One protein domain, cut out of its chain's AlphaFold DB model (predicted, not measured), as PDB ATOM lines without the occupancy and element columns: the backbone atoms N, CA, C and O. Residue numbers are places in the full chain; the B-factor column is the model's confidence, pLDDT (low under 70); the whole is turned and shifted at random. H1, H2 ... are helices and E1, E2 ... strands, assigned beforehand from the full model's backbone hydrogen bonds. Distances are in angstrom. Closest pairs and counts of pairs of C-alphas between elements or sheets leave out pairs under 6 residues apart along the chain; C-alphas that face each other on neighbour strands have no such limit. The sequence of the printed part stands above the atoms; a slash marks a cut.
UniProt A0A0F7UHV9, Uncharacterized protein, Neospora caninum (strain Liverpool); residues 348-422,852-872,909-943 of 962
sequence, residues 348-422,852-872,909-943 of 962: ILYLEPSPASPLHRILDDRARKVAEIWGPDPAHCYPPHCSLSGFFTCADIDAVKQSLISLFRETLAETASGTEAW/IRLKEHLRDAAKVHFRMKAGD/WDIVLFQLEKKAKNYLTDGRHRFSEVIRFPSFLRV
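What this domain is: This is residues 348 to 422, 852 to 872 and 909 to 943 of the 962 residues of an uncharacterized protein of Neospora caninum (strain Liverpool) (UniProt A0A0F7UHV9). A twisted sheet of three strands, E1, E2 and E3, has the long helix H3 over one face, running along edge strand E3, and the shorter helix H4 packs on H3. Away from H3, helix H1 leads off from the end of E1, while E2 and E3 reach out to the short helix H5, which meets the short helix H2; the last ten residues of H3, 413 to 422, stick out. The printed part has 131 residues with five named helices and three named strands, in the order E1 H1 H2 H3 H4 E2 H5 E3, and the class is mixed, helices and strands. The sheet's order is E1, E2, E3, all antiparallel. The whole is only just compact, close to loose, with a radius of gyration of the C-alphas of 16.6 A and spans of 51 by 38 by 22 A.

Where its parts are: E1 is residues 348 to 353, beginning at C-alpha 348 (-17.200, 25.365, -54.642), and is 16.1 A long. H1 is residues 358 to 374, 23.8 A, and H2 is residues 378 to 381. H3, residues 397 to 422, is 38.0 A long and ends at C-alpha 422 (-1.337, 36.865, -23.590). H4 is residues 852 to 860, 12.4 A. E2, residues 909 to 918, is 24.9 A long and bends by 58 degrees at residue 915. H5 is residues 923 to 926. E3, residues 930 to 942, is 27.3 A long, bends by 77 degrees at residue 934 and ends at C-alpha 942 (-14.639, 28.815, -33.516).

How they stand to each other: E1 and E2 are antiparallel at 136 degrees, with N 350 and O 912 within hydrogen-bond range at 2.9 A. E2 and E3 are antiparallel at 173 degrees, with N 913 and O 935 at 2.9 A. Residues 386 to 387 pair antiparallel with residues 350 to 351 of E1. H3 is on the sheet, in two layers, a helix over one face, at a height of 9.0 A; it lies over E3 and runs along the strands, at 1 degree to E3 on the local plane. The closest C-alphas of H3 and E3 are those of Lys 401 and Ile 935, 7.1 A apart. H3 touches H4 with residues 400 to 407 alone, opposite ways at a steep tilt of 39 degrees; the closest C-alphas are those of Ser 403 and Leu 858, 6.2 A. H1 only grazes the sheet, with residues 359 to 363. H1 and H2 are close but not clearly touching, the C-alphas of Ala 367 and His 380 being closest at 7.0 A. H2 and H5 only just touch, with 3 pairs of C-alphas within 8 A, the closest those of Cys 381 and Tyr 923, 5.7 A. H1 and H3 are apart. In H1, H3 and H4 every O i to N i+4 pair is within hydrogen-bond range; H2 and H5 are too short for such a pair.

The domain as a whole: The two C-alphas farthest apart, those of Ala 421 and Thr 925, are 55.6 A apart. Residues 423 to 851 and 873 to 908 are not printed; the gaps are 24.6 A from C-alpha 422 to C-alpha 852 and 12.8 A from C-alpha 872 to C-alpha 909. Of the links that are printed whole, that from H2 to H3 is long, with 15 residues. The mean pLDDT of the printed part is 90.6, and residues 422 and 943 are under 70.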
ATOM      1  N   ILE A 348     -16.655  24.299 -55.485       96.06
ATOM      2  CA  ILE A 348     -17.200  25.365 -54.642       96.06
ATOM      3  C   ILE A 348     -16.657  25.265 -53.212       96.06
ATOM      4  O   ILE A 348     -16.463  24.172 -52.685       96.06
ATOM      5  N   LEU A 349     -16.399  26.418 -52.590       95.94
ATOM      6  CA  LEU A 349     -15.884  26.527 -51.228       95.94
ATOM      7  C   LEU A 349     -17.002  26.991 -50.286       95.94
ATOM      8  O   LEU A 349     -17.604  28.055 -50.490       95.94
ATOM      9  N   TYR A 350     -17.268  26.198 -49.252       95.94
ATOM     10  CA  TYR A 350     -18.284  26.433 -48.229       95.94
ATOM     11  C   TYR A 350     -17.658  26.624 -46.845       95.94
ATOM     12  O   TYR A 350     -16.568  26.130 -46.559       95.94
ATOM     13  N   LEU A 351     -18.385  27.344 -45.993       94.81
ATOM     14  CA  LEU A 351     -18.219  27.352 -44.547       94.81
ATOM     15  C   LEU A 351     -19.451  26.658 -43.957       94.81
ATOM     16  O   LEU A 351     -20.559  27.196 -44.031       94.81
ATOM     17  N   GLU A 352     -19.278  25.454 -43.430       95.56
ATOM     18  CA  GLU A 352     -20.357  24.649 -42.849       95.56
ATOM     19  C   GLU A 352     -20.292  24.707 -41.319       95.56
ATOM     20  O   GLU A 352     -19.192  24.716 -40.769       95.56
ATOM     21  N   PRO A 353     -21.421  24.733 -40.592       94.88
ATOM     22  CA  PRO A 353     -21.400  24.454 -39.165       94.88
ATOM     23  C   PRO A 353     -20.994  22.987 -39.004       94.88
ATOM     24  O   PRO A 353     -21.563  22.113 -39.660       94.88
ATOM     25  N   SER A 354     -19.993  22.710 -38.170       94.88
ATOM     26  CA  SER A 354     -19.372  21.382 -38.111       94.88
ATOM     27  C   SER A 354     -20.416  20.298 -37.799       94.88
ATOM     28  O   SER A 354     -21.270  20.549 -36.940       94.88
ATOM     29  N   PRO A 355     -20.382  19.093 -38.402       94.31
ATOM     30  CA  PRO A 355     -21.392  18.053 -38.166       94.31
ATOM     31  C   PRO A 355     -21.565  17.646 -36.692       94.31
ATOM     32  O   PRO A 355     -22.649  17.224 -36.277       94.31
ATOM     33  N   ALA A 356     -20.514  17.812 -35.882       92.81
ATOM     34  CA  ALA A 356     -20.551  17.599 -34.436       92.81
ATOM     35  C   ALA A 356     -21.294  18.713 -33.663       92.81
ATOM     36  O   ALA A 356     -21.807  18.451 -32.575       92.81
ATOM     37  N   SER A 357     -21.373  19.930 -34.215       92.50
ATOM     38  CA  SER A 357     -21.932  21.113 -33.548       92.50
ATOM     39  C   SER A 357     -23.444  20.993 -33.279       92.50
ATOM     40  O   SER A 357     -24.187  20.437 -34.100       92.50
ATOM     41  N   PRO A 358     -23.957  21.577 -32.176       91.62
ATOM     42  CA  PRO A 358     -25.397  21.669 -31.939       91.62
ATOM     43  C   PRO A 358     -26.135  22.432 -33.050       91.62
ATOM     44  O   PRO A 358     -27.250  22.063 -33.416       91.62
ATOM     45  N   LEU A 359     -25.505  23.462 -33.629       92.94
ATOM     46  CA  LEU A 359     -26.088  24.283 -34.691       92.94
ATOM     47  C   LEU A 359     -26.346  23.496 -35.978       92.94
ATOM     48  O   LEU A 359     -27.423  23.643 -36.550       92.94
ATOM     49  N   HIS A 360     -25.417  22.638 -36.412       94.75
ATOM     50  CA  HIS A 360     -25.631  21.783 -37.584       94.75
ATOM     51  C   HIS A 360     -26.878  20.902 -37.407       94.75
ATOM     52  O   HIS A 360     -27.743  20.856 -38.285       94.75
ATOM     53  N   ARG A 361     -27.020  20.275 -36.229       93.75
ATOM     54  CA  ARG A 361     -28.187  19.447 -35.879       93.75
ATOM     55  C   ARG A 361     -29.481  20.265 -35.886       93.75
ATOM     56  O   ARG A 361     -30.446  19.859 -36.525       93.75
ATOM     57  N   ILE A 362     -29.486  21.433 -35.234       94.75
ATOM     58  CA  ILE A 362     -30.641  22.348 -35.205       94.75
ATOM     59  C   ILE A 362     -31.034  22.781 -36.624       94.75
ATOM     60  O   ILE A 362     -32.225  22.830 -36.930       94.75
ATOM     61  N   LEU A 363     -30.068  23.081 -37.495       95.75
ATOM     62  CA  LEU A 363     -30.337  23.544 -38.854       95.75
ATOM     63  C   LEU A 363     -30.910  22.444 -39.755       95.75
ATOM     64  O   LEU A 363     -31.932  22.702 -40.387       95.75
ATOM     65  N   ASP A 364     -30.343  21.231 -39.801       95.31
ATOM     66  CA  ASP A 364     -30.914  20.156 -40.638       95.31
ATOM     67  C   ASP A 364     -32.264  19.650 -40.083       95.31
ATOM     68  O   ASP A 364     -33.206  19.456 -40.850       95.31
ATOM     69  N   ASP A 365     -32.448  19.562 -38.758       95.88
ATOM     70  CA  ASP A 365     -33.756  19.259 -38.149       95.88
ATOM     71  C   ASP A 365     -34.840  20.272 -38.526       95.88
ATOM     72  O   ASP A 365     -35.993  19.904 -38.781       95.88
ATOM     73  N   ARG A 366     -34.494  21.563 -38.523       96.38
ATOM     74  CA  ARG A 366     -35.437  22.634 -38.857       96.38
ATOM     75  C   ARG A 366     -35.650  22.731 -40.366       96.38
ATOM     76  O   ARG A 366     -36.793  22.924 -40.759       96.38
ATOM     77  N   ALA A 367     -34.636  22.489 -41.197       96.44
ATOM     78  CA  ALA A 367     -34.785  22.400 -42.651       96.44
ATOM     79  C   ALA A 367     -35.694  21.229 -43.062       96.44
ATOM     80  O   ALA A 367     -36.599  21.411 -43.874       96.44
ATOM     81  N   ARG A 368     -35.540  20.047 -42.445       95.38
ATOM     82  CA  ARG A 368     -36.435  18.896 -42.670       95.38
ATOM     83  C   ARG A 368     -37.890  19.232 -42.318       95.38
ATOM     84  O   ARG A 368     -38.778  19.009 -43.135       95.38
ATOM     85  N   LYS A 369     -38.126  19.865 -41.164       97.38
ATOM     86  CA  LYS A 369     -39.466  20.328 -40.746       97.38
ATOM     87  C   LYS A 369     -40.013  21.467 -41.618       97.38
ATOM     88  O   LYS A 369     -41.222  21.568 -41.796       97.38
ATOM     89  N   VAL A 370     -39.156  22.311 -42.195       97.50
ATOM     90  CA  VAL A 370     -39.585  23.361 -43.133       97.50
ATOM     91  C   VAL A 370     -40.035  22.766 -44.467       97.50
ATOM     92  O   VAL A 370     -41.084  23.167 -44.975       97.50
ATOM     93  N   ALA A 371     -39.311  21.770 -44.986       95.81
ATOM     94  CA  ALA A 371     -39.723  21.008 -46.163       95.81
ATOM     95  C   ALA A 371     -41.034  20.232 -45.945       95.81
ATOM     96  O   ALA A 371     -41.828  20.114 -46.876       95.81
ATOM     97  N   GLU A 372     -41.272  19.730 -44.732       96.12
ATOM     98  CA  GLU A 372     -42.511  19.042 -44.347       96.12
ATOM     99  C   GLU A 372     -43.714  20.003 -44.281       96.12
ATOM    100  O   GLU A 372     -44.747  19.744 -44.895       96.12
ATOM    101  N   ILE A 373     -43.584  21.130 -43.570       97.56
ATOM    102  CA  ILE A 373     -44.711  22.032 -43.266       97.56
ATOM    103  C   ILE A 373     -45.052  22.967 -44.437       97.56
ATOM    104  O   ILE A 373     -46.228  23.226 -44.696       97.56
ATOM    105  N   TRP A 374     -44.046  23.494 -45.146       97.44
ATOM    106  CA  TRP A 374     -44.236  24.475 -46.227       97.44
ATOM    107  C   TRP A 374     -43.846  23.934 -47.613       97.44
ATOM    108  O   TRP A 374     -43.789  24.705 -48.573       97.44
ATOM    109  N   GLY A 375     -43.557  22.635 -47.739       96.00
ATOM    110  CA  GLY A 375     -42.957  22.049 -48.942       96.00
ATOM    111  C   GLY A 375     -41.474  22.429 -49.096       96.00
ATOM    112  O   GLY A 375     -41.036  23.443 -48.543       96.00
ATOM    113  N   PRO A 376     -40.664  21.659 -49.841       96.06
ATOM    114  CA  PRO A 376     -39.261  21.994 -50.079       96.06
ATOM    115  C   PRO A 376     -39.094  23.182 -51.043       96.06
ATOM    116  O   PRO A 376     -39.966  23.481 -51.856       96.06
ATOM    117  N   ASP A 377     -37.931  23.830 -50.982       95.31
ATOM    118  CA  ASP A 377     -37.514  24.909 -51.893       95.31
ATOM    119  C   ASP A 377     -36.007  24.802 -52.225       95.31
ATOM    120  O   ASP A 377     -35.317  24.020 -51.566       95.31
ATOM    121  N   PRO A 378     -35.461  25.564 -53.198       94.69
ATOM    122  CA  PRO A 378     -34.075  25.422 -53.665       94.69
ATOM    123  C   PRO A 378     -32.960  25.489 -52.604       94.69
ATOM    124  O   PRO A 378     -31.874  24.967 -52.855       94.69
ATOM    125  N   ALA A 379     -33.196  26.061 -51.418       95.38
ATOM    126  CA  ALA A 379     -32.233  26.029 -50.313       95.38
ATOM    127  C   ALA A 379     -31.996  24.594 -49.805       95.38
ATOM    128  O   ALA A 379     -30.876  24.226 -49.457       95.38
ATOM    129  N   HIS A 380     -33.030  23.750 -49.850       95.06
ATOM    130  CA  HIS A 380     -33.004  22.369 -49.370       95.06
ATOM    131  C   HIS A 380     -32.140  21.453 -50.251       95.06
ATOM    132  O   HIS A 380     -31.760  20.368 -49.805       95.06
ATOM    133  N   CYS A 381     -31.791  21.895 -51.471       93.12
ATOM    134  CA  CYS A 381     -30.869  21.205 -52.376       93.12
ATOM    135  C   CYS A 381     -29.429  21.112 -51.846       93.12
ATOM    136  O   CYS A 381     -28.635  20.360 -52.411       93.12
ATOM    137  N   TYR A 382     -29.096  21.866 -50.798       93.62
ATOM    138  CA  TYR A 382     -27.763  21.990 -50.215       93.62
ATOM    139  C   TYR A 382     -27.771  21.538 -48.739       93.62
ATOM    140  O   TYR A 382     -28.834  21.528 -48.110       93.62
ATOM    141  N   PRO A 383     -26.612  21.177 -48.157       92.56
ATOM    142  CA  PRO A 383     -26.455  21.159 -46.703       92.56
ATOM    143  C   PRO A 383     -26.579  22.585 -46.121       92.56
ATOM    144  O   PRO A 383     -26.420  23.565 -46.866       92.56
ATOM    145  N   PRO A 384     -26.837  22.742 -44.807       94.94
ATOM    146  CA  PRO A 384     -26.779  24.044 -44.150       94.94
ATOM    147  C   PRO A 384     -25.356  24.607 -44.238       94.94
ATOM    148  O   PRO A 384     -24.448  24.109 -43.587       94.94
ATOM    149  N   HIS A 385     -25.150  25.636 -45.055       95.50
ATOM    150  CA  HIS A 385     -23.823  26.184 -45.328       95.50
ATOM    151  C   HIS A 385     -23.890  27.694 -45.571       95.50
ATOM    152  O   HIS A 385     -24.908  28.231 -46.018       95.50
ATOM    153  N   CYS A 386     -22.771  28.375 -45.349       94.44
ATOM    154  CA  CYS A 386     -22.522  29.693 -45.904       94.44
ATOM    155  C   CYS A 386     -21.597  29.547 -47.121       94.44
ATOM    156  O   CYS A 386     -20.471  29.058 -47.022       94.44
ATOM    157  N   SER A 387     -22.062  29.961 -48.300       93.00
ATOM    158  CA  SER A 387     -21.241  29.918 -49.513       93.00
ATOM    159  C   SER A 387     -20.106  30.948 -49.441       93.00
ATOM    160  O   SER A 387     -20.378  32.149 -49.486       93.00
ATOM    161  N   LEU A 388     -18.844  30.509 -49.438       92.88
ATOM    162  CA  LEU A 388     -17.692  31.416 -49.515       92.88
ATOM    163  C   LEU A 388     -17.394  31.836 -50.958       92.88
ATOM    164  O   LEU A 388     -17.057  32.994 -51.201       92.88
ATOM    165  N   SER A 389     -17.587  30.939 -51.929       93.88
ATOM    166  CA  SER A 389     -17.373  31.205 -53.359       93.88
ATOM    167  C   SER A 389     -18.656  31.100 -54.201       93.88
ATOM    168  O   SER A 389     -19.708  30.626 -53.759       93.88
ATOM    169  N   GLY A 390     -18.585  31.548 -55.458       93.44
ATOM    170  CA  GLY A 390     -19.376  30.942 -56.538       93.44
ATOM    171  C   GLY A 390     -18.800  29.582 -56.956       93.44
ATOM    172  O   GLY A 390     -17.765  29.169 -56.435       93.44
ATOM    173  N   PHE A 391     -19.435  28.904 -57.912       94.19
ATOM    174  CA  PHE A 391     -18.773  27.790 -58.601       94.19
ATOM    175  C   PHE A 391     -17.568  28.309 -59.395       94.19
ATOM    176  O   PHE A 391     -17.644  29.392 -59.980       94.19
ATOM    177  N   PHE A 392     -16.478  27.548 -59.411       94.12
ATOM    178  CA  PHE A 392     -15.264  27.848 -60.166       94.12
ATOM    179  C   PHE A 392     -14.645  26.572 -60.744       94.12
ATOM    180  O   PHE A 392     -14.936  25.468 -60.290       94.12
ATOM    181  N   THR A 393     -13.775  26.722 -61.735       93.00
ATOM    182  CA  THR A 393     -12.915  25.652 -62.252       93.00
ATOM    183  C   THR A 393     -11.456  25.992 -61.956       93.00
ATOM    184  O   THR A 393     -11.096  27.162 -61.799       93.00
ATOM    185  N   CYS A 394     -10.607  24.975 -61.848       91.50
ATOM    186  CA  CYS A 394      -9.160  25.135 -61.736       91.50
ATOM    187  C   CYS A 394      -8.462  23.999 -62.494       91.50
ATOM    188  O   CYS A 394      -8.961  22.875 -62.526       91.50
ATOM    189  N   ALA A 395      -7.325  24.305 -63.125       91.06
ATOM    190  CA  ALA A 395      -6.527  23.310 -63.847       91.06
ATOM    191  C   ALA A 395      -5.754  22.382 -62.894       91.06
ATOM    192  O   ALA A 395      -5.525  21.222 -63.212       91.06
ATOM    193  N   ASP A 396      -5.394  22.895 -61.717       92.44
ATOM    194  CA  ASP A 396      -4.732  22.159 -60.646       92.44
ATOM    195  C   ASP A 396      -5.574  22.295 -59.367       92.44
ATOM    196  O   ASP A 396      -5.732  23.386 -58.812       92.44
ATOM    197  N   ILE A 397      -6.186  21.189 -58.941       93.94
ATOM    198  CA  ILE A 397      -6.971  21.103 -57.701       93.94
ATOM    199  C   ILE A 397      -6.078  20.831 -56.484       93.94
ATOM    200  O   ILE A 397      -6.441  21.181 -55.362       93.94
ATOM    201  N   ASP A 398      -4.894  20.256 -56.683       94.06
ATOM    202  CA  ASP A 398      -3.971  19.928 -55.602       94.06
ATOM    203  C   ASP A 398      -3.204  21.172 -55.139       94.06
ATOM    204  O   ASP A 398      -3.063  21.372 -53.934       94.06
ATOM    205  N   ALA A 399      -2.862  22.100 -56.038       92.00
ATOM    206  CA  ALA A 399      -2.424  23.449 -55.672       92.00
ATOM    207  C   ALA A 399      -3.460  24.183 -54.798       92.00
ATOM    208  O   ALA A 399      -3.091  24.834 -53.816       92.00
ATOM    209  N   VAL A 400      -4.763  24.044 -55.088       92.56
ATOM    210  CA  VAL A 400      -5.838  24.605 -54.244       92.56
ATOM    211  C   VAL A 400      -5.857  23.933 -52.868       92.56
ATOM    212  O   VAL A 400      -5.899  24.638 -51.857       92.56
ATOM    213  N   LYS A 401      -5.759  22.596 -52.793       94.56
ATOM    214  CA  LYS A 401      -5.661  21.868 -51.512       94.56
ATOM    215  C   LYS A 401      -4.446  22.319 -50.697       94.56
ATOM    216  O   LYS A 401      -4.604  22.641 -49.524       94.56
ATOM    217  N   GLN A 402      -3.254  22.388 -51.297       93.50
ATOM    218  CA  GLN A 402      -2.028  22.791 -50.596       93.50
ATOM    219  C   GLN A 402      -2.082  24.250 -50.120       93.50
ATOM    220  O   GLN A 402      -1.596  24.556 -49.030       93.50
ATOM    221  N   SER A 403      -2.739  25.134 -50.877       91.19
ATOM    222  CA  SER A 403      -3.008  26.519 -50.462       91.19
ATOM    223  C   SER A 403      -3.919  26.573 -49.226       91.19
ATOM    224  O   SER A 403      -3.610  27.246 -48.245       91.19
ATOM    225  N   LEU A 404      -5.015  25.802 -49.214       92.56
ATOM    226  CA  LEU A 404      -5.896  25.697 -48.042       92.56
ATOM    227  C   LEU A 404      -5.175  25.094 -46.819       92.56
ATOM    228  O   LEU A 404      -5.336  25.595 -45.706       92.56
ATOM    229  N   ILE A 405      -4.348  24.058 -47.015       93.38
ATOM    230  CA  ILE A 405      -3.548  23.424 -45.949       93.38
ATOM    231  C   ILE A 405      -2.542  24.414 -45.348       93.38
ATOM    232  O   ILE A 405      -2.380  24.456 -44.127       93.38
ATOM    233  N   SER A 406      -1.876  25.213 -46.186       90.81
ATOM    234  CA  SER A 406      -0.882  26.203 -45.754       90.81
ATOM    235  C   SER A 406      -1.533  27.309 -44.925       90.81
ATOM    236  O   SER A 406      -1.157  27.505 -43.770       90.81
ATOM    237  N   LEU A 407      -2.608  27.917 -45.438       88.62
ATOM    238  CA  LEU A 407      -3.402  28.909 -44.711       88.62
ATOM    239  C   LEU A 407      -3.961  28.376 -43.378       88.62
ATOM    240  O   LEU A 407      -4.004  29.106 -42.386       88.62
ATOM    241  N   PHE A 408      -4.407  27.116 -43.322       90.12
ATOM    242  CA  PHE A 408      -4.908  26.539 -42.072       90.12
ATOM    243  C   PHE A 408      -3.791  26.383 -41.033       90.12
ATOM    244  O   PHE A 408      -3.982  26.746 -39.874       90.12
ATOM    245  N   ARG A 409      -2.598  25.935 -41.449       90.94
ATOM    246  CA  ARG A 409      -1.408  25.870 -40.580       90.94
ATOM    247  C   ARG A 409      -0.987  27.255 -40.081       90.94
ATOM    248  O   ARG A 409      -0.711  27.395 -38.893       90.94
ATOM    249  N   GLU A 410      -0.998  28.269 -40.946       88.44
ATOM    250  CA  GLU A 410      -0.762  29.674 -40.576       88.44
ATOM    251  C   GLU A 410      -1.775  30.149 -39.517       88.44
ATOM    252  O   GLU A 410      -1.389  30.672 -38.473       88.44
ATOM    253  N   THR A 411      -3.068  29.889 -39.739       85.62
ATOM    254  CA  THR A 411      -4.162  30.289 -38.832       85.62
ATOM    255  C   THR A 411      -4.059  29.604 -37.459       85.62
ATOM    256  O   THR A 411      -4.288  30.237 -36.423       85.62
ATOM    257  N   LEU A 412      -3.673  28.324 -37.420       86.56
ATOM    258  CA  LEU A 412      -3.413  27.603 -36.169       86.56
ATOM    259  C   LEU A 412      -2.170  28.144 -35.443       86.56
ATOM    260  O   LEU A 412      -2.218  28.337 -34.228       86.56
ATOM    261  N   ALA A 413      -1.087  28.445 -36.165       89.12
ATOM    262  CA  ALA A 413       0.141  28.994 -35.588       89.12
ATOM    263  C   ALA A 413      -0.063  30.399 -34.983       89.12
ATOM    264  O   ALA A 413       0.433  30.678 -33.888       89.12
ATOM    265  N   GLU A 414      -0.845  31.266 -35.635       85.88
ATOM    266  CA  GLU A 414      -1.276  32.549 -35.057       85.88
ATOM    267  C   GLU A 414      -2.118  32.361 -33.787       85.88
ATOM    268  O   GLU A 414      -1.942  33.086 -32.808       85.88
ATOM    269  N   THR A 415      -3.019  31.375 -33.777       83.69
ATOM    270  CA  THR A 415      -3.896  31.112 -32.624       83.69
ATOM    271  C   THR A 415      -3.106  30.583 -31.419       83.69
ATOM    272  O   THR A 415      -3.341  31.009 -30.285       83.69
ATOM    273  N   ALA A 416      -2.122  29.709 -31.652       86.50
ATOM    274  CA  ALA A 416      -1.218  29.212 -30.617       86.50
ATOM    275  C   ALA A 416      -0.328  30.335 -30.045       86.50
ATOM    276  O   ALA A 416      -0.371  30.611 -28.845       86.50
ATOM    277  N   SER A 417       0.411  31.045 -30.903       87.56
ATOM    278  CA  SER A 417       1.332  32.117 -30.483       87.56
ATOM    279  C   SER A 417       0.625  33.304 -29.814       87.56
ATOM    280  O   SER A 417       1.125  33.852 -28.828       87.56
ATOM    281  N   GLY A 418      -0.581  33.661 -30.271       79.94
ATOM    282  CA  GLY A 418      -1.419  34.672 -29.620       79.94
ATOM    283  C   GLY A 418      -1.858  34.288 -28.200       79.94
ATOM    284  O   GLY A 418      -2.056  35.170 -27.363       79.94
ATOM    285  N   THR A 419      -1.958  32.988 -27.902       77.19
ATOM    286  CA  THR A 419      -2.290  32.491 -26.557       77.19
ATOM    287  C   THR A 419      -1.106  32.665 -25.604       77.19
ATOM    288  O   THR A 419      -1.271  33.212 -24.512       77.19
ATOM    289  N   GLU A 420       0.103  32.278 -26.020       78.50
ATOM    290  CA  GLU A 420       1.308  32.400 -25.185       78.50
ATOM    291  C   GLU A 420       1.609  33.857 -24.820       78.50
ATOM    292  O   GLU A 420       1.748  34.179 -23.634       78.50
ATOM    293  N   ALA A 421       1.607  34.753 -25.815       70.00
ATOM    294  CA  ALA A 421       1.856  36.184 -25.629       70.00
ATOM    295  C   ALA A 421       0.896  36.828 -24.608       70.00
ATOM    296  O   ALA A 421       1.301  37.685 -23.820       70.00
ATOM    297  N   TRP A 422      -0.364  36.381 -24.569       52.94
ATOM    298  CA  TRP A 422      -1.337  36.865 -23.590       52.94
ATOM    299  C   TRP A 422      -1.060  36.331 -22.173       52.94
ATOM    300  O   TRP A 422      -1.059  37.107 -21.216       52.94
ATOM    301  N   ILE A 852     -11.027  37.317 -45.643       84.19
ATOM    302  CA  ILE A 852     -10.182  38.183 -46.489       84.19
ATOM    303  C   ILE A 852      -8.814  37.531 -46.733       84.19
ATOM    304  O   ILE A 852      -8.408  37.411 -47.885       84.19
ATOM    305  N   ARG A 853      -8.156  37.007 -45.693       85.69
ATOM    306  CA  ARG A 853      -6.875  36.289 -45.838       85.69
ATOM    307  C   ARG A 853      -6.996  35.044 -46.718       85.69
ATOM    308  O   ARG A 853      -6.172  34.834 -47.600       85.69
ATOM    309  N   LEU A 854      -8.070  34.272 -46.541       85.56
ATOM    310  CA  LEU A 854      -8.433  33.142 -47.404       85.56
ATOM    311  C   LEU A 854      -8.546  33.547 -48.881       85.56
ATOM    312  O   LEU A 854      -8.065  32.830 -49.756       85.56
ATOM    313  N   LYS A 855      -9.148  34.708 -49.160       84.62
ATOM    314  CA  LYS A 855      -9.288  35.261 -50.513       84.62
ATOM    315  C   LYS A 855      -7.947  35.600 -51.156       84.62
ATOM    316  O   LYS A 855      -7.777  35.399 -52.354       84.62
ATOM    317  N   GLU A 856      -7.050  36.181 -50.370       86.69
ATOM    318  CA  GLU A 856      -5.738  36.652 -50.810       86.69
ATOM    319  C   GLU A 856      -4.816  35.450 -51.049       86.69
ATOM    320  O   GLU A 856      -4.371  35.243 -52.175       86.69
ATOM    321  N   HIS A 857      -4.688  34.553 -50.065       86.12
ATOM    322  CA  HIS A 857      -3.896  33.326 -50.183       86.12
ATOM    323  C   HIS A 857      -4.355  32.445 -51.366       86.12
ATOM    324  O   HIS A 857      -3.527  31.998 -52.158       86.12
ATOM    325  N   LEU A 858      -5.666  32.226 -51.561       85.69
ATOM    326  CA  LEU A 858      -6.165  31.400 -52.675       85.69
ATOM    327  C   LEU A 858      -6.031  32.049 -54.058       85.69
ATOM    328  O   LEU A 858      -5.874  31.333 -55.050       85.69
ATOM    329  N   ARG A 859      -6.092  33.382 -54.143       85.81
ATOM    330  CA  ARG A 859      -5.799  34.101 -55.390       85.81
ATOM    331  C   ARG A 859      -4.329  33.932 -55.756       85.81
ATOM    332  O   ARG A 859      -4.029  33.625 -56.906       85.81
ATOM    333  N   ASP A 860      -3.444  34.162 -54.795       86.00
ATOM    334  CA  ASP A 860      -2.030  34.385 -55.072       86.00
ATOM    335  C   ASP A 860      -1.266  33.057 -55.213       86.00
ATOM    336  O   ASP A 860      -0.465  32.910 -56.138       86.00
ATOM    337  N   ALA A 861      -1.568  32.054 -54.378       81.00
ATOM    338  CA  ALA A 861      -0.922  30.739 -54.429       81.00
ATOM    339  C   ALA A 861      -1.483  29.836 -55.545       81.00
ATOM    340  O   ALA A 861      -0.727  29.315 -56.365       81.00
ATOM    341  N   ALA A 862      -2.811  29.677 -55.621       77.69
ATOM    342  CA  ALA A 862      -3.450  28.749 -56.563       77.69
ATOM    343  C   ALA A 862      -3.849  29.384 -57.913       77.69
ATOM    344  O   ALA A 862      -4.345  28.686 -58.796       77.69
ATOM    345  N   LYS A 863      -3.667  30.703 -58.086       84.50
ATOM    346  CA  LYS A 863      -4.041  31.485 -59.290       84.50
ATOM    347  C   LYS A 863      -5.532  31.423 -59.671       84.50
ATOM    348  O   LYS A 863      -5.910  31.879 -60.752       84.50
ATOM    349  N   VAL A 864      -6.402  30.896 -58.804       83.38
ATOM    350  CA  VAL A 864      -7.820  30.676 -59.128       83.38
ATOM    351  C   VAL A 864      -8.600  31.985 -59.045       83.38
ATOM    352  O   VAL A 864      -8.849  32.527 -57.967       83.38
ATOM    353  N   HIS A 865      -9.060  32.474 -60.195       81.31
ATOM    354  CA  HIS A 865      -9.933  33.642 -60.268       81.31
ATOM    355  C   HIS A 865     -11.389  33.272 -59.947       81.31
ATOM    356  O   HIS A 865     -12.207  33.052 -60.838       81.31
ATOM    357  N   PHE A 866     -11.737  33.239 -58.658       84.56
ATOM    358  CA  PHE A 866     -13.122  33.085 -58.211       84.56
ATOM    359  C   PHE A 866     -13.627  34.292 -57.412       84.56
ATOM    360  O   PHE A 866     -12.907  34.945 -56.652       84.56
ATOM    361  N   ARG A 867     -14.919  34.594 -57.565       85.62
ATOM    362  CA  ARG A 867     -15.585  35.644 -56.791       85.62
ATOM    363  C   ARG A 867     -15.976  35.104 -55.418       85.62
ATOM    364  O   ARG A 867     -16.941  34.346 -55.307       85.62
ATOM    365  N   MET A 868     -15.274  35.547 -54.375       85.31
ATOM    366  CA  MET A 868     -15.765  35.378 -53.006       85.31
ATOM    367  C   MET A 868     -17.036  36.196 -52.754       85.31
ATOM    368  O   MET A 868     -17.171  37.337 -53.209       85.31
ATOM    369  N   LYS A 869     -17.959  35.576 -52.022       89.25
ATOM    370  CA  LYS A 869     -19.156  36.177 -51.427       89.25
ATOM    371  C   LYS A 869     -18.787  36.816 -50.077       89.25
ATOM    372  O   LYS A 869     -17.646  36.717 -49.633       89.25
ATOM    373  N   ALA A 870     -19.745  37.481 -49.431       82.94
ATOM    374  CA  ALA A 870     -19.521  38.132 -48.136       82.94
ATOM    375  C   ALA A 870     -19.283  37.141 -46.976       82.94
ATOM    376  O   ALA A 870     -18.621  37.503 -46.009       82.94
ATOM    377  N   GLY A 871     -19.766  35.896 -47.090       81.06
ATOM    378  CA  GLY A 871     -19.564  34.867 -46.063       81.06
ATOM    379  C   GLY A 871     -20.375  35.099 -44.781       81.06
ATOM    380  O   GLY A 871     -19.973  34.647 -43.715       81.06
ATOM    381  N   ASP A 872     -21.481  35.841 -44.878       87.06
ATOM    382  CA  ASP A 872     -22.186  36.476 -43.761       87.06
ATOM    383  C   ASP A 872     -23.583  35.897 -43.466       87.06
ATOM    384  O   ASP A 872     -24.261  36.394 -42.568       87.06
ATOM    385  N   TRP A 909     -17.106  25.873 -36.982       92.81
ATOM    386  CA  TRP A 909     -17.367  25.912 -38.417       92.81
ATOM    387  C   TRP A 909     -16.181  25.332 -39.179       92.81
ATOM    388  O   TRP A 909     -15.030  25.675 -38.902       92.81
ATOM    389  N   ASP A 910     -16.479  24.488 -40.159       95.00
ATOM    390  CA  ASP A 910     -15.512  23.832 -41.025       95.00
ATOM    391  C   ASP A 910     -15.425  24.583 -42.360       95.00
ATOM    392  O   ASP A 910     -16.458  24.951 -42.928       95.00
ATOM    393  N   ILE A 911     -14.221  24.762 -42.912       94.81
ATOM    394  CA  ILE A 911     -14.091  25.085 -44.342       94.81
ATOM    395  C   ILE A 911     -14.097  23.786 -45.132       94.81
ATOM    396  O   ILE A 911     -13.344  22.863 -44.819       94.81
ATOM    397  N   VAL A 912     -14.919  23.733 -46.178       96.75
ATOM    398  CA  VAL A 912     -15.096  22.542 -47.011       96.75
ATOM    399  C   VAL A 912     -14.992  22.918 -48.481       96.75
ATOM    400  O   VAL A 912     -15.682  23.824 -48.958       96.75
ATOM    401  N   LEU A 913     -14.120  22.219 -49.202       96.62
ATOM    402  CA  LEU A 913     -14.021  22.289 -50.653       96.62
ATOM    403  C   LEU A 913     -14.789  21.107 -51.244       96.62
ATOM    404  O   LEU A 913     -14.456  19.952 -50.981       96.62
ATOM    405  N   PHE A 914     -15.793  21.401 -52.060       97.31
ATOM    406  CA  PHE A 914     -16.612  20.411 -52.750       97.31
ATOM    407  C   PHE A 914     -16.383  20.461 -54.258       97.31
ATOM    408  O   PHE A 914     -16.201  21.538 -54.828       97.31
ATOM    409  N   GLN A 915     -16.485  19.308 -54.915       96.75
ATOM    410  CA  GLN A 915     -16.668  19.187 -56.359       96.75
ATOM    411  C   GLN A 915     -18.126  18.807 -56.644       96.75
ATOM    412  O   GLN A 915     -18.691  17.942 -55.979       96.75
ATOM    413  N   LEU A 916     -18.769  19.463 -57.611       96.38
ATOM    414  CA  LEU A 916     -20.159  19.191 -57.984       96.38
ATOM    415  C   LEU A 916     -20.234  18.028 -58.986       96.38
ATOM    416  O   LEU A 916     -20.049  18.230 -60.184       96.38
ATOM    417  N   GLU A 917     -20.577  16.832 -58.505       95.69
ATOM    418  CA  GLU A 917     -20.795  15.640 -59.339       95.69
ATOM    419  C   GLU A 917     -22.083  15.742 -60.168       95.69
ATOM    420  O   GLU A 917     -22.106  15.447 -61.362       95.69
ATOM    421  N   LYS A 918     -23.196  16.133 -59.525       94.81
ATOM    422  CA  LYS A 918     -24.518  16.188 -60.164       94.81
ATOM    423  C   LYS A 918     -25.296  17.416 -59.720       94.81
ATOM    424  O   LYS A 918     -25.777  17.516 -58.586       94.81
ATOM    425  N   LYS A 919     -25.530  18.318 -60.672       94.06
ATOM    426  CA  LYS A 919     -26.431  19.455 -60.496       94.06
ATOM    427  C   LYS A 919     -27.895  19.021 -60.632       94.06
ATOM    428  O   LYS A 919     -28.375  18.816 -61.743       94.06
ATOM    429  N   ALA A 920     -28.609  18.930 -59.511       92.56
ATOM    430  CA  ALA A 920     -30.070  18.938 -59.502       92.56
ATOM    431  C   ALA A 920     -30.617  20.198 -60.211       92.56
ATOM    432  O   ALA A 920     -30.123  21.305 -59.983       92.56
ATOM    433  N   LYS A 921     -31.632  20.034 -61.063       88.31
ATOM    434  CA  LYS A 921     -32.430  21.120 -61.655       88.31
ATOM    435  C   LYS A 921     -33.565  21.544 -60.721       88.31
ATOM    436  O   LYS A 921     -33.875  22.729 -60.640       88.31
ATOM    437  N   ASN A 922     -34.171  20.587 -60.018       83.00
ATOM    438  CA  ASN A 922     -35.260  20.801 -59.066       83.00
ATOM    439  C   ASN A 922     -35.159  19.776 -57.923       83.00
ATOM    440  O   ASN A 922     -34.991  18.585 -58.179       83.00
ATOM    441  N   TYR A 923     -35.307  20.227 -56.672       83.50
ATOM    442  CA  TYR A 923     -35.305  19.358 -55.490       83.50
ATOM    443  C   TYR A 923     -36.331  18.221 -55.585       83.50
ATOM    444  O   TYR A 923     -36.036  17.085 -55.226       83.50
ATOM    445  N   LEU A 924     -37.529  18.529 -56.095       86.44
ATOM    446  CA  LEU A 924     -38.661  17.600 -56.145       86.44
ATOM    447  C   LEU A 924     -38.464  16.435 -57.128       86.44
ATOM    448  O   LEU A 924     -39.102  15.402 -56.958       86.44
ATOM    449  N   THR A 925     -37.614  16.595 -58.147       90.31
ATOM    450  CA  THR A 925     -37.359  15.560 -59.169       90.31
ATOM    451  C   THR A 925     -35.992  14.907 -59.011       90.31
ATOM    452  O   THR A 925     -35.851  13.709 -59.242       90.31
ATOM    453  N   ASP A 926     -34.982  15.683 -58.607       90.12
ATOM    454  CA  ASP A 926     -33.578  15.276 -58.680       90.12
ATOM    455  C   ASP A 926     -32.936  15.084 -57.294       90.12
ATOM    456  O   ASP A 926     -31.849  14.504 -57.208       90.12
ATOM    457  N   GLY A 927     -33.596  15.556 -56.228       90.44
ATOM    458  CA  GLY A 927     -33.101  15.563 -54.850       90.44
ATOM    459  C   GLY A 927     -32.117  16.700 -54.542       90.44
ATOM    460  O   GLY A 927     -32.122  17.754 -55.181       90.44
ATOM    461  N   ARG A 928     -31.256  16.486 -53.536       92.25
ATOM    462  CA  ARG A 928     -30.110  17.370 -53.252       92.25
ATOM    463  C   ARG A 928     -29.101  17.348 -54.411       92.25
ATOM    464  O   ARG A 928     -28.988  16.356 -55.133       92.25
ATOM    465  N   HIS A 929     -28.338  18.430 -54.566       93.56
ATOM    466  CA  HIS A 929     -27.126  18.406 -55.387       93.56
ATOM    467  C   HIS A 929     -26.180  17.322 -54.852       93.56
ATOM    468  O   HIS A 929     -26.060  17.159 -53.637       93.56
ATOM    469  N   ARG A 930     -25.510  16.583 -55.744       95.38
ATOM    470  CA  ARG A 930     -24.451  15.654 -55.332       95.38
ATOM    471  C   ARG A 930     -23.109  16.353 -55.413       95.38
ATOM    472  O   ARG A 930     -22.759  16.884 -56.470       95.38
ATOM    473  N   PHE A 931     -22.402  16.329 -54.296       96.06
ATOM    474  CA  PHE A 931     -21.061  16.854 -54.149       96.06
ATOM    475  C   PHE A 931     -20.153  15.755 -53.610       96.06
ATOM    476  O   PHE A 931     -20.533  15.070 -52.661       96.06
ATOM    477  N   SER A 932     -18.951  15.641 -54.163       96.44
ATOM    478  CA  SER A 932     -17.849  14.920 -53.537       96.44
ATOM    479  C   SER A 932     -17.039  15.901 -52.686       96.44
ATOM    480  O   SER A 932     -16.715  17.013 -53.117       96.44
ATOM    481  N   GLU A 933     -16.756  15.523 -51.440       97.00
ATOM    482  CA  GLU A 933     -15.894  16.303 -50.550       97.00
ATOM    483  C   GLU A 933     -14.436  16.124 -50.984       97.00
ATOM    484  O   GLU A 933     -13.932  15.006 -51.059       97.00
ATOM    485  N   VAL A 934     -13.766  17.230 -51.312       96.75
ATOM    486  CA  VAL A 934     -12.387  17.239 -51.825       96.75
ATOM    487  C   VAL A 934     -11.386  17.409 -50.684       96.75
ATOM    488  O   VAL A 934     -10.321  16.793 -50.706       96.75
ATOM    489  N   ILE A 935     -11.716  18.265 -49.709       97.06
ATOM    490  CA  ILE A 935     -11.006  18.426 -48.432       97.06
ATOM    491  C   ILE A 935     -11.873  19.223 -47.438       97.06
ATOM    492  O   ILE A 935     -12.563  20.169 -47.831       97.06
ATOM    493  N   ARG A 936     -11.804  18.864 -46.150       96.69
ATOM    494  CA  ARG A 936     -12.457  19.550 -45.023       96.69
ATOM    495  C   ARG A 936     -11.426  19.948 -43.971       96.69
ATOM    496  O   ARG A 936     -10.549  19.162 -43.625       96.69
ATOM    497  N   PHE A 937     -11.573  21.155 -43.437       94.75
ATOM    498  CA  PHE A 937     -10.772  21.707 -42.348       94.75
ATOM    499  C   PHE A 937     -11.672  21.865 -41.120       94.75
ATOM    500  O   PHE A 937     -12.407  22.857 -41.038       94.75
ATOM    501  N   PRO A 938     -11.695  20.876 -40.206       93.19
ATOM    502  CA  PRO A 938     -12.638  20.857 -39.098       93.19
ATOM    503  C   PRO A 938     -12.342  21.970 -38.091       93.19
ATOM    504  O   PRO A 938     -11.186  22.237 -37.769       93.19
ATOM    505  N   SER A 939     -13.391  22.607 -37.565       86.88
ATOM    506  CA  SER A 939     -13.283  23.705 -36.586       86.88
ATOM    507  C   SER A 939     -12.386  24.881 -37.014       86.88
ATOM    508  O   SER A 939     -11.880  25.604 -36.155       86.88
ATOM    509  N   PHE A 940     -12.224  25.104 -38.326       82.62
ATOM    510  CA  PHE A 940     -11.466  26.214 -38.919       82.62
ATOM    511  C   PHE A 940     -11.814  27.583 -38.305       82.62
ATOM    512  O   PHE A 940     -10.947  28.440 -38.148       82.62
ATOM    513  N   LEU A 941     -13.078  27.784 -37.924       82.31
ATOM    514  CA  LEU A 941     -13.531  28.940 -37.157       82.31
ATOM    515  C   LEU A 941     -14.324  28.476 -35.930       82.31
ATOM    516  O   LEU A 941     -15.425  27.942 -36.061       82.31
ATOM    517  N   ARG A 942     -13.806  28.742 -34.726       79.31
ATOM    518  CA  ARG A 942     -14.639  28.815 -33.516       79.31
ATOM    519  C   ARG A 942     -15.203  30.230 -33.424       79.31
ATOM    520  O   ARG A 942     -14.440  31.197 -33.463       79.31
ATOM    521  N   VAL A 943     -16.524  30.370 -33.329       67.62
ATOM    522  CA  VAL A 943     -17.106  31.656 -32.918       67.62
ATOM    523  C   VAL A 943     -16.748  31.883 -31.439       67.62
ATOM    524  O   VAL A 943     -16.538  30.937 -30.682       67.62
TER     525      VAL A 943